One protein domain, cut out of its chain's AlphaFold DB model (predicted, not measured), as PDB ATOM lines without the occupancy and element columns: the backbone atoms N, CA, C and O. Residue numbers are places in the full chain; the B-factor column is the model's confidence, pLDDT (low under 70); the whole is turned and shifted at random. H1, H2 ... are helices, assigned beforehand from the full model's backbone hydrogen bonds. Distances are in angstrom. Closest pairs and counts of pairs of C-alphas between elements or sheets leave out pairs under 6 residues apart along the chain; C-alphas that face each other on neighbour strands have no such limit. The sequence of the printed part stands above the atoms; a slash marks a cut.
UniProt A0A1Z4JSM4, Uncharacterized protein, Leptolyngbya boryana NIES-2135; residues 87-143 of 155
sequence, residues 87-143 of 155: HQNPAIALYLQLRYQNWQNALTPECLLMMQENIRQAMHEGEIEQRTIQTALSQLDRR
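Overview. This is residues 87 to 143 of the 155 residues of an uncharacterized protein of Leptolyngbya boryana NIES-2135 (UniProt A0A1Z4JSM4). A long helix, H3, makes the long axis, and residues 131 to 143, of which 131 to 142 belong to H3, stick out. Toward its other end, H1 meets H3 with its first residues and slants away as in a V, with short H2 in the turn between them. The 57 printed residues hold three named helices, H1, H2, H3, and no named strand: all helix. The whole is only just loose, close to extended, with a radius of gyration of the C-alphas of 15.1 A, and spans 49 by 20 by 14 A.

Arrangement. H3, residues 116 to 142, touches H1, residues 90 to 103, through residues 119 to 126 and 90 to 94 alone. The closest C-alphas, of Ala 91 and Ala 122, are 4.8 A apart. They run opposite ways at a steep tilt of 47 degrees. H2, residues 109 to 114, is apart from H1 and meets H3 only through their link. In H1, H2 and H3 every O i to N i+4 pair is within hydrogen-bond range.

Along the chain. H3 is 38.9 A long, ending at C-alpha 142 (101.520, -88.357, 233.597). H1, 20.0 A, begins at C-alpha 90 (112.686, -106.572, 215.583).

Size, cuts and confidence. The C-alphas farthest apart, of Asn 105 and Arg 143, are 49.5 A apart. The printed part has no cut, and both links are tight. Residue 143 alone is under pLDDT 70.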
ATOM      1  N   HIS A  87     105.633-110.549 221.942       87.94
ATOM      2  CA  HIS A  87     106.216-109.702 220.909       87.94
ATOM      3  C   HIS A  87     107.633-109.320 221.313       87.94
ATOM      4  O   HIS A  87     107.904-109.029 222.480       87.94
ATOM      5  N   GLN A  88     108.541-109.324 220.345       89.69
ATOM      6  CA  GLN A  88     109.920-108.914 220.545       89.69
ATOM      7  C   GLN A  88     110.269-107.842 219.526       89.69
ATOM      8  O   GLN A  88     109.996-107.992 218.337       89.69
ATOM      9  N   ASN A  89     110.934-106.793 220.003       94.62
ATOM     10  CA  ASN A  89     111.433-105.730 219.150       94.62
ATOM     11  C   ASN A  89     112.307-106.313 218.012       94.62
ATOM     12  O   ASN A  89     113.235-107.087 218.298       94.62
ATOM     13  N   PRO A  90     112.056-105.943 216.744       93.75
ATOM     14  CA  PRO A  90     112.686-106.572 215.583       93.75
ATOM     15  C   PRO A  90     114.208-106.390 215.551       93.75
ATOM     16  O   PRO A  90     114.923-107.309 215.146       93.75
ATOM     17  N   ALA A  91     114.736-105.270 216.056       95.50
ATOM     18  CA  ALA A  91     116.181-105.075 216.177       95.50
ATOM     19  C   ALA A  91     116.813-106.046 217.186       95.50
ATOM     20  O   ALA A  91     117.903-106.568 216.947       95.50
ATOM     21  N   ILE A  92     116.124-106.333 218.298       94.50
ATOM     22  CA  ILE A  92     116.598-107.301 219.298       94.50
ATOM     23  C   ILE A  92     116.544-108.718 218.721       94.50
ATOM     24  O   ILE A  92     117.511-109.468 218.861       94.50
ATOM     25  N   ALA A  93     115.446-109.075 218.049       94.31
ATOM     26  CA  ALA A  93     115.302-110.376 217.403       94.31
ATOM     27  C   ALA A  93     116.427-110.617 216.377       94.31
ATOM     28  O   ALA A  93     117.110-111.643 216.434       94.31
ATOM     29  N   LEU A  94     116.695-109.632 215.509       94.62
ATOM     30  CA  LEU A  94     117.768-109.720 214.518       94.62
ATOM     31  C   LEU A  94     119.157-109.788 215.165       94.62
ATOM     32  O   LEU A  94     119.993-110.586 214.743       94.62
ATOM     33  N   TYR A  95     119.411-109.002 216.214       94.50
ATOM     34  CA  TYR A  95     120.668-109.068 216.962       94.50
ATOM     35  C   TYR A  95     120.930-110.474 217.519       94.50
ATOM     36  O   TYR A  95     122.037-110.999 217.380       94.50
ATOM     37  N   LEU A  96     119.919-111.102 218.126       94.06
ATOM     38  CA  LEU A  96     120.047-112.454 218.672       94.06
ATOM     39  C   LEU A  96     120.325-113.481 217.569       94.06
ATOM     40  O   LEU A  96     121.190-114.340 217.744       94.06
ATOM     41  N   GLN A  97     119.655-113.351 216.423       92.44
ATOM     42  CA  GLN A  97     119.900-114.196 215.259       92.44
ATOM     43  C   GLN A  97     121.339-114.054 214.742       92.44
ATOM     44  O   GLN A  97     122.033-115.058 214.581       92.44
ATOM     45  N   LEU A  98     121.816-112.822 214.530       92.56
ATOM     46  CA  LEU A  98     123.179-112.559 214.053       92.56
ATOM     47  C   LEU A  98     124.228-113.055 215.051       92.56
ATOM     48  O   LEU A  98     125.238-113.637 214.660       92.56
ATOM     49  N   ARG A  99     123.979-112.880 216.353       92.69
ATOM     50  CA  ARG A  99     124.864-113.377 217.411       92.69
ATOM     51  C   ARG A  99     124.958-114.901 217.399       92.69
ATOM     52  O   ARG A  99     126.055-115.437 217.545       92.69
ATOM     53  N   TYR A 100     123.833-115.588 217.212       91.44
ATOM     54  CA  TYR A 100     123.795-117.043 217.095       91.44
ATOM     55  C   TYR A 100     124.554-117.531 215.853       91.44
ATOM     56  O   TYR A 100     125.396-118.419 215.959       91.44
ATOM     57  N   GLN A 101     124.339-116.899 214.696       89.19
ATOM     58  CA  GLN A 101     125.057-117.222 213.455       89.19
ATOM     59  C   GLN A 101     126.566-116.971 213.566       89.19
ATOM     60  O   GLN A 101     127.366-117.777 213.092       89.19
ATOM     61  N   ASN A 102     126.968-115.886 214.232       89.44
ATOM     62  CA  ASN A 102     128.375-115.588 214.484       89.44
ATOM     63  C   ASN A 102     129.026-116.654 215.372       89.44
ATOM     64  O   ASN A 102     130.138-117.092 215.100       89.44
ATOM     65  N   TRP A 103     128.319-117.122 216.404       85.62
ATOM     66  CA  TRP A 103     128.813-118.196 217.266       85.62
ATOM     67  C   TRP A 103     129.027-119.516 216.509       85.62
ATOM     68  O   TRP A 103     129.928-120.280 216.839       85.62
ATOM     69  N   GLN A 104     128.248-119.751 215.453       90.12
ATOM     70  CA  GLN A 104     128.401-120.896 214.553       90.12
ATOM     71  C   GLN A 104     129.467-120.695 213.459       90.12
ATOM     72  O   GLN A 104     129.607-121.560 212.597       90.12
ATOM     73  N   ASN A 105     130.204-119.574 213.459       84.69
ATOM     74  CA  ASN A 105     131.111-119.156 212.380       84.69
ATOM     75  C   ASN A 105     130.437-119.068 210.994       84.69
ATOM     76  O   ASN A 105     131.109-119.137 209.968       84.69
ATOM     77  N   ALA A 106     129.111-118.910 210.950       83.69
ATOM     78  CA  ALA A 106     128.332-118.823 209.714       83.69
ATOM     79  C   ALA A 106     128.161-117.376 209.214       83.69
ATOM     80  O   ALA A 106     127.621-117.149 208.135       83.69
ATOM     81  N   LEU A 107     128.592-116.392 210.008       88.88
ATOM     82  CA  LEU A 107     128.446-114.979 209.692       88.88
ATOM     83  C   LEU A 107     129.707-114.459 208.989       88.88
ATOM     84  O   LEU A 107     130.709-114.170 209.640       88.88
ATOM     85  N   THR A 108     129.657-114.334 207.663       91.56
ATOM     86  CA  THR A 108     130.740-113.716 206.880       91.56
ATOM     87  C   THR A 108     130.437-112.243 206.561       91.56
ATOM     88  O   THR A 108     129.274-111.822 206.614       91.56
ATOM     89  N   PRO A 109     131.452-111.429 206.213       89.31
ATOM     90  CA  PRO A 109     131.243-110.046 205.780       89.31
ATOM     91  C   PRO A 109     130.296-109.921 204.578       89.31
ATOM     92  O   PRO A 109     129.491-108.993 204.518       89.31
ATOM     93  N   GLU A 110     130.340-110.868 203.644       92.94
ATOM     94  CA  GLU A 110     129.467-110.902 202.469       92.94
ATOM     95  C   GLU A 110     128.006-111.118 202.878       92.94
ATOM     96  O   GLU A 110     127.122-110.421 202.379       92.94
ATOM     97  N   CYS A 111     127.748-112.008 203.844       89.12
ATOM     98  CA  CYS A 111     126.413-112.181 204.416       89.12
ATOM     99  C   CYS A 111     125.901-110.884 205.057       89.12
ATOM    100  O   CYS A 111     124.745-110.515 204.849       89.12
ATOM    101  N   LEU A 112     126.751-110.155 205.786       90.00
ATOM    102  CA  LEU A 112     126.375-108.868 206.383       90.00
ATOM    103  C   LEU A 112     126.047-107.806 205.328       90.00
ATOM    104  O   LEU A 112     125.086-107.057 205.500       90.00
ATOM    105  N   LEU A 113     126.801-107.763 204.227       93.06
ATOM    106  CA  LEU A 113     126.512-106.871 203.102       93.06
ATOM    107  C   LEU A 113     125.173-107.216 202.443       93.06
ATOM    108  O   LEU A 113     124.383-106.318 202.163       93.06
ATOM    109  N   MET A 114     124.874-108.504 202.258       93.12
ATOM    110  CA  MET A 114     123.584-108.947 201.717       93.12
ATOM    111  C   MET A 114     122.408-108.638 202.650       93.12
ATOM    112  O   MET A 114     121.300-108.382 202.185       93.12
ATOM    113  N   MET A 115     122.633-108.646 203.965       92.81
ATOM    114  CA  MET A 115     121.611-108.358 204.975       92.81
ATOM    115  C   MET A 115     121.494-106.869 205.318       92.81
ATOM    116  O   MET A 115     120.690-106.519 206.178       92.81
ATOM    117  N   GLN A 116     122.264-105.984 204.674       94.50
ATOM    118  CA  GLN A 116     122.345-104.568 205.043       94.50
ATOM    119  C   GLN A 116     120.971-103.888 205.101       94.50
ATOM    120  O   GLN A 116     120.701-103.144 206.044       94.50
ATOM    121  N   GLU A 117     120.102-104.157 204.125       95.56
ATOM    122  CA  GLU A 117     118.769-103.554 204.095       95.56
ATOM    123  C   GLU A 117     117.869-104.106 205.203       95.56
ATOM    124  O   GLU A 117     117.240-103.336 205.922       95.56
ATOM    125  N   ASN A 118     117.915-105.418 205.447       94.25
ATOM    126  CA  ASN A 118     117.184-106.043 206.551       94.25
ATOM    127  C   ASN A 118     117.648-105.504 207.913       94.25
ATOM    128  O   ASN A 118     116.831-105.274 208.799       94.25
ATOM    129  N   ILE A 119     118.956-105.271 208.079       94.38
ATOM    130  CA  ILE A 119     119.524-104.669 209.292       94.38
ATOM    131  C   ILE A 119     119.004-103.243 209.466       94.38
ATOM    132  O   ILE A 119     118.550-102.890 210.554       94.38
ATOM    133  N   ARG A 120     119.031-102.425 208.407       96.31
ATOM    134  CA  ARG A 120     118.496-101.057 208.457       96.31
ATOM    135  C   ARG A 120     117.015-101.040 208.797       96.31
ATOM    136  O   ARG A 120     116.616-100.269 209.665       96.31
ATOM    137  N   GLN A 121     116.231-101.894 208.150       96.94
ATOM    138  CA  GLN A 121     114.798-101.984 208.379       96.94
ATOM    139  C   GLN A 121     114.491-102.404 209.821       96.94
ATOM    140  O   GLN A 121     113.749-101.708 210.506       96.94
ATOM    141  N   ALA A 122     115.128-103.467 210.322       96.44
ATOM    142  CA  ALA A 122     114.928-103.925 211.695       96.44
ATOM    143  C   ALA A 122     115.326-102.861 212.730       96.44
ATOM    144  O   ALA A 122     114.626-102.689 213.726       96.44
ATOM    145  N   MET A 123     116.420-102.121 212.497       96.94
ATOM    146  CA  MET A 123     116.798-100.992 213.356       96.94
ATOM    147  C   MET A 123     115.760 -99.871 213.309       96.94
ATOM    148  O   MET A 123     115.364 -99.372 214.359       96.94
ATOM    149  N   HIS A 124     115.293 -99.494 212.118       97.19
ATOM    150  CA  HIS A 124     114.302 -98.433 211.958       97.19
ATOM    151  C   HIS A 124     112.980 -98.770 212.657       97.19
ATOM    152  O   HIS A 124     112.468 -97.973 213.445       97.19
ATOM    153  N   GLU A 125     112.454 -99.971 212.418       97.00
ATOM    154  CA  GLU A 125     111.245-100.469 213.075       97.00
ATOM    155  C   GLU A 125     111.448-100.582 214.592       97.00
ATOM    156  O   GLU A 125     110.595-100.152 215.371       97.00
ATOM    157  N   GLY A 126     112.616-101.070 215.023       96.12
ATOM    158  CA  GLY A 126     112.968-101.186 216.432       96.12
ATOM    159  C   GLY A 126     113.007 -99.839 217.159       96.12
ATOM    160  O   GLY A 126     112.503 -99.736 218.281       96.12
ATOM    161  N   GLU A 127     113.541 -98.793 216.524       96.62
ATOM    162  CA  GLU A 127     113.545 -97.429 217.064       96.62
ATOM    163  C   GLU A 127     112.136 -96.837 217.168       96.62
ATOM    164  O   GLU A 127     111.809 -96.179 218.162       96.62
ATOM    165  N   ILE A 128     111.288 -97.059 216.159       96.94
ATOM    166  CA  ILE A 128     109.889 -96.611 216.179       96.94
ATOM    167  C   ILE A 128     109.149 -97.267 217.345       96.94
ATOM    168  O   ILE A 128     108.463 -96.579 218.108       96.94
ATOM    169  N   GLU A 129     109.308 -98.579 217.517       94.44
ATOM    170  CA  GLU A 129     108.674 -99.319 218.605       94.44
ATOM    171  C   GLU A 129     109.153 -98.806 219.971       94.44
ATOM    172  O   GLU A 129     108.335 -98.497 220.841       94.44
ATOM    173  N   GLN A 130     110.462 -98.594 220.136       94.69
ATOM    174  CA  GLN A 130     111.027 -98.037 221.366       94.69
ATOM    175  C   GLN A 130     110.435 -96.660 221.700       94.69
ATOM    176  O   GLN A 130     110.028 -96.425 222.842       94.69
ATOM    177  N   ARG A 131     110.352 -95.747 220.722       94.06
ATOM    178  CA  ARG A 131     109.753 -94.414 220.925       94.06
ATOM    179  C   ARG A 131     108.275 -94.507 221.281       94.06
ATOM    180  O   ARG A 131     107.797 -93.746 222.123       94.06
ATOM    181  N   THR A 132     107.558 -95.441 220.665       92.50
ATOM    182  CA  THR A 132     106.134 -95.670 220.931       92.50
ATOM    183  C   THR A 132     105.925 -96.138 222.370       92.50
ATOM    184  O   THR A 132     105.106 -95.559 223.085       92.50
ATOM    185  N   ILE A 133     106.726 -97.101 222.836       90.62
ATOM    186  CA  ILE A 133     106.689 -97.590 224.221       90.62
ATOM    187  C   ILE A 133     107.041 -96.470 225.203       90.62
ATOM    188  O   ILE A 133     106.311 -96.254 226.168       90.62
ATOM    189  N   GLN A 134     108.113 -95.711 224.955       92.75
ATOM    190  CA  GLN A 134     108.487 -94.579 225.811       92.75
ATOM    191  C   GLN A 134     107.377 -93.529 225.890       92.75
ATOM    192  O   GLN A 134     107.083 -93.008 226.966       92.75
ATOM    193  N   THR A 135     106.726 -93.246 224.763       90.56
ATOM    194  CA  THR A 135     105.593 -92.323 224.711       90.56
ATOM    195  C   THR A 135     104.433 -92.856 225.546       90.56
ATOM    196  O   THR A 135     103.917 -92.126 226.391       90.56
ATOM    197  N   ALA A 136     104.062 -94.128 225.377       87.00
ATOM    198  CA  ALA A 136     103.001 -94.767 226.148       87.00
ATOM    199  C   ALA A 136     103.292 -94.757 227.659       87.00
ATOM    200  O   ALA A 136     102.434 -94.344 228.437       87.00
ATOM    201  N   LEU A 137     104.511 -95.115 228.074       88.31
ATOM    202  CA  LEU A 137     104.939 -95.063 229.477       88.31
ATOM    203  C   LEU A 137     104.868 -93.641 230.036       88.31
ATOM    204  O   LEU A 137     104.279 -93.420 231.087       88.31
ATOM    205  N   SER A 138     105.362 -92.651 229.290       85.75
ATOM    206  CA  SER A 138     105.291 -91.252 229.724       85.75
ATOM    207  C   SER A 138     103.850 -90.743 229.858       85.75
ATOM    208  O   SER A 138     103.567 -89.898 230.706       85.75
ATOM    209  N   GLN A 139     102.922 -91.248 229.037       81.75
ATOM    210  CA  GLN A 139     101.500 -90.929 229.148       81.75
ATOM    211  C   GLN A 139     100.854 -91.620 230.348       81.75
ATOM    212  O   GLN A 139      99.992 -91.014 230.982       81.75
ATOM    213  N   LEU A 140     101.260 -92.851 230.662       79.81
ATOM    214  CA  LEU A 140     100.803 -93.566 231.851       79.81
ATOM    215  C   LEU A 140     101.273 -92.860 233.128       79.81
ATOM    216  O   LEU A 140     100.441 -92.569 233.979       79.81
ATOM    217  N   ASP A 141     102.549 -92.481 233.208       79.56
ATOM    218  CA  ASP A 141     103.114 -91.784 234.373       79.56
ATOM    219  C   ASP A 141     102.479 -90.406 234.606       79.56
ATOM    220  O   ASP A 141     102.340 -89.949 235.741       79.56
ATOM    221  N   ARG A 142     102.093 -89.713 233.528       76.38
ATOM    222  CA  ARG A 142     101.520 -88.357 233.597       76.38
ATOM    223  C   ARG A 142     100.014 -88.330 233.822       76.38
ATOM    224  O   ARG A 142      99.478 -87.266 234.130       76.38
ATOM    225  N   ARG A 143      99.302 -89.441 233.621       65.00
ATOM    226  CA  ARG A 143      97.847 -89.470 233.797       65.00
ATOM    227  C   ARG A 143      97.500 -89.774 235.248       65.00
ATOM    228  O   ARG A 143      97.788 -90.844 235.767       65.00
TER     229      ARG A 143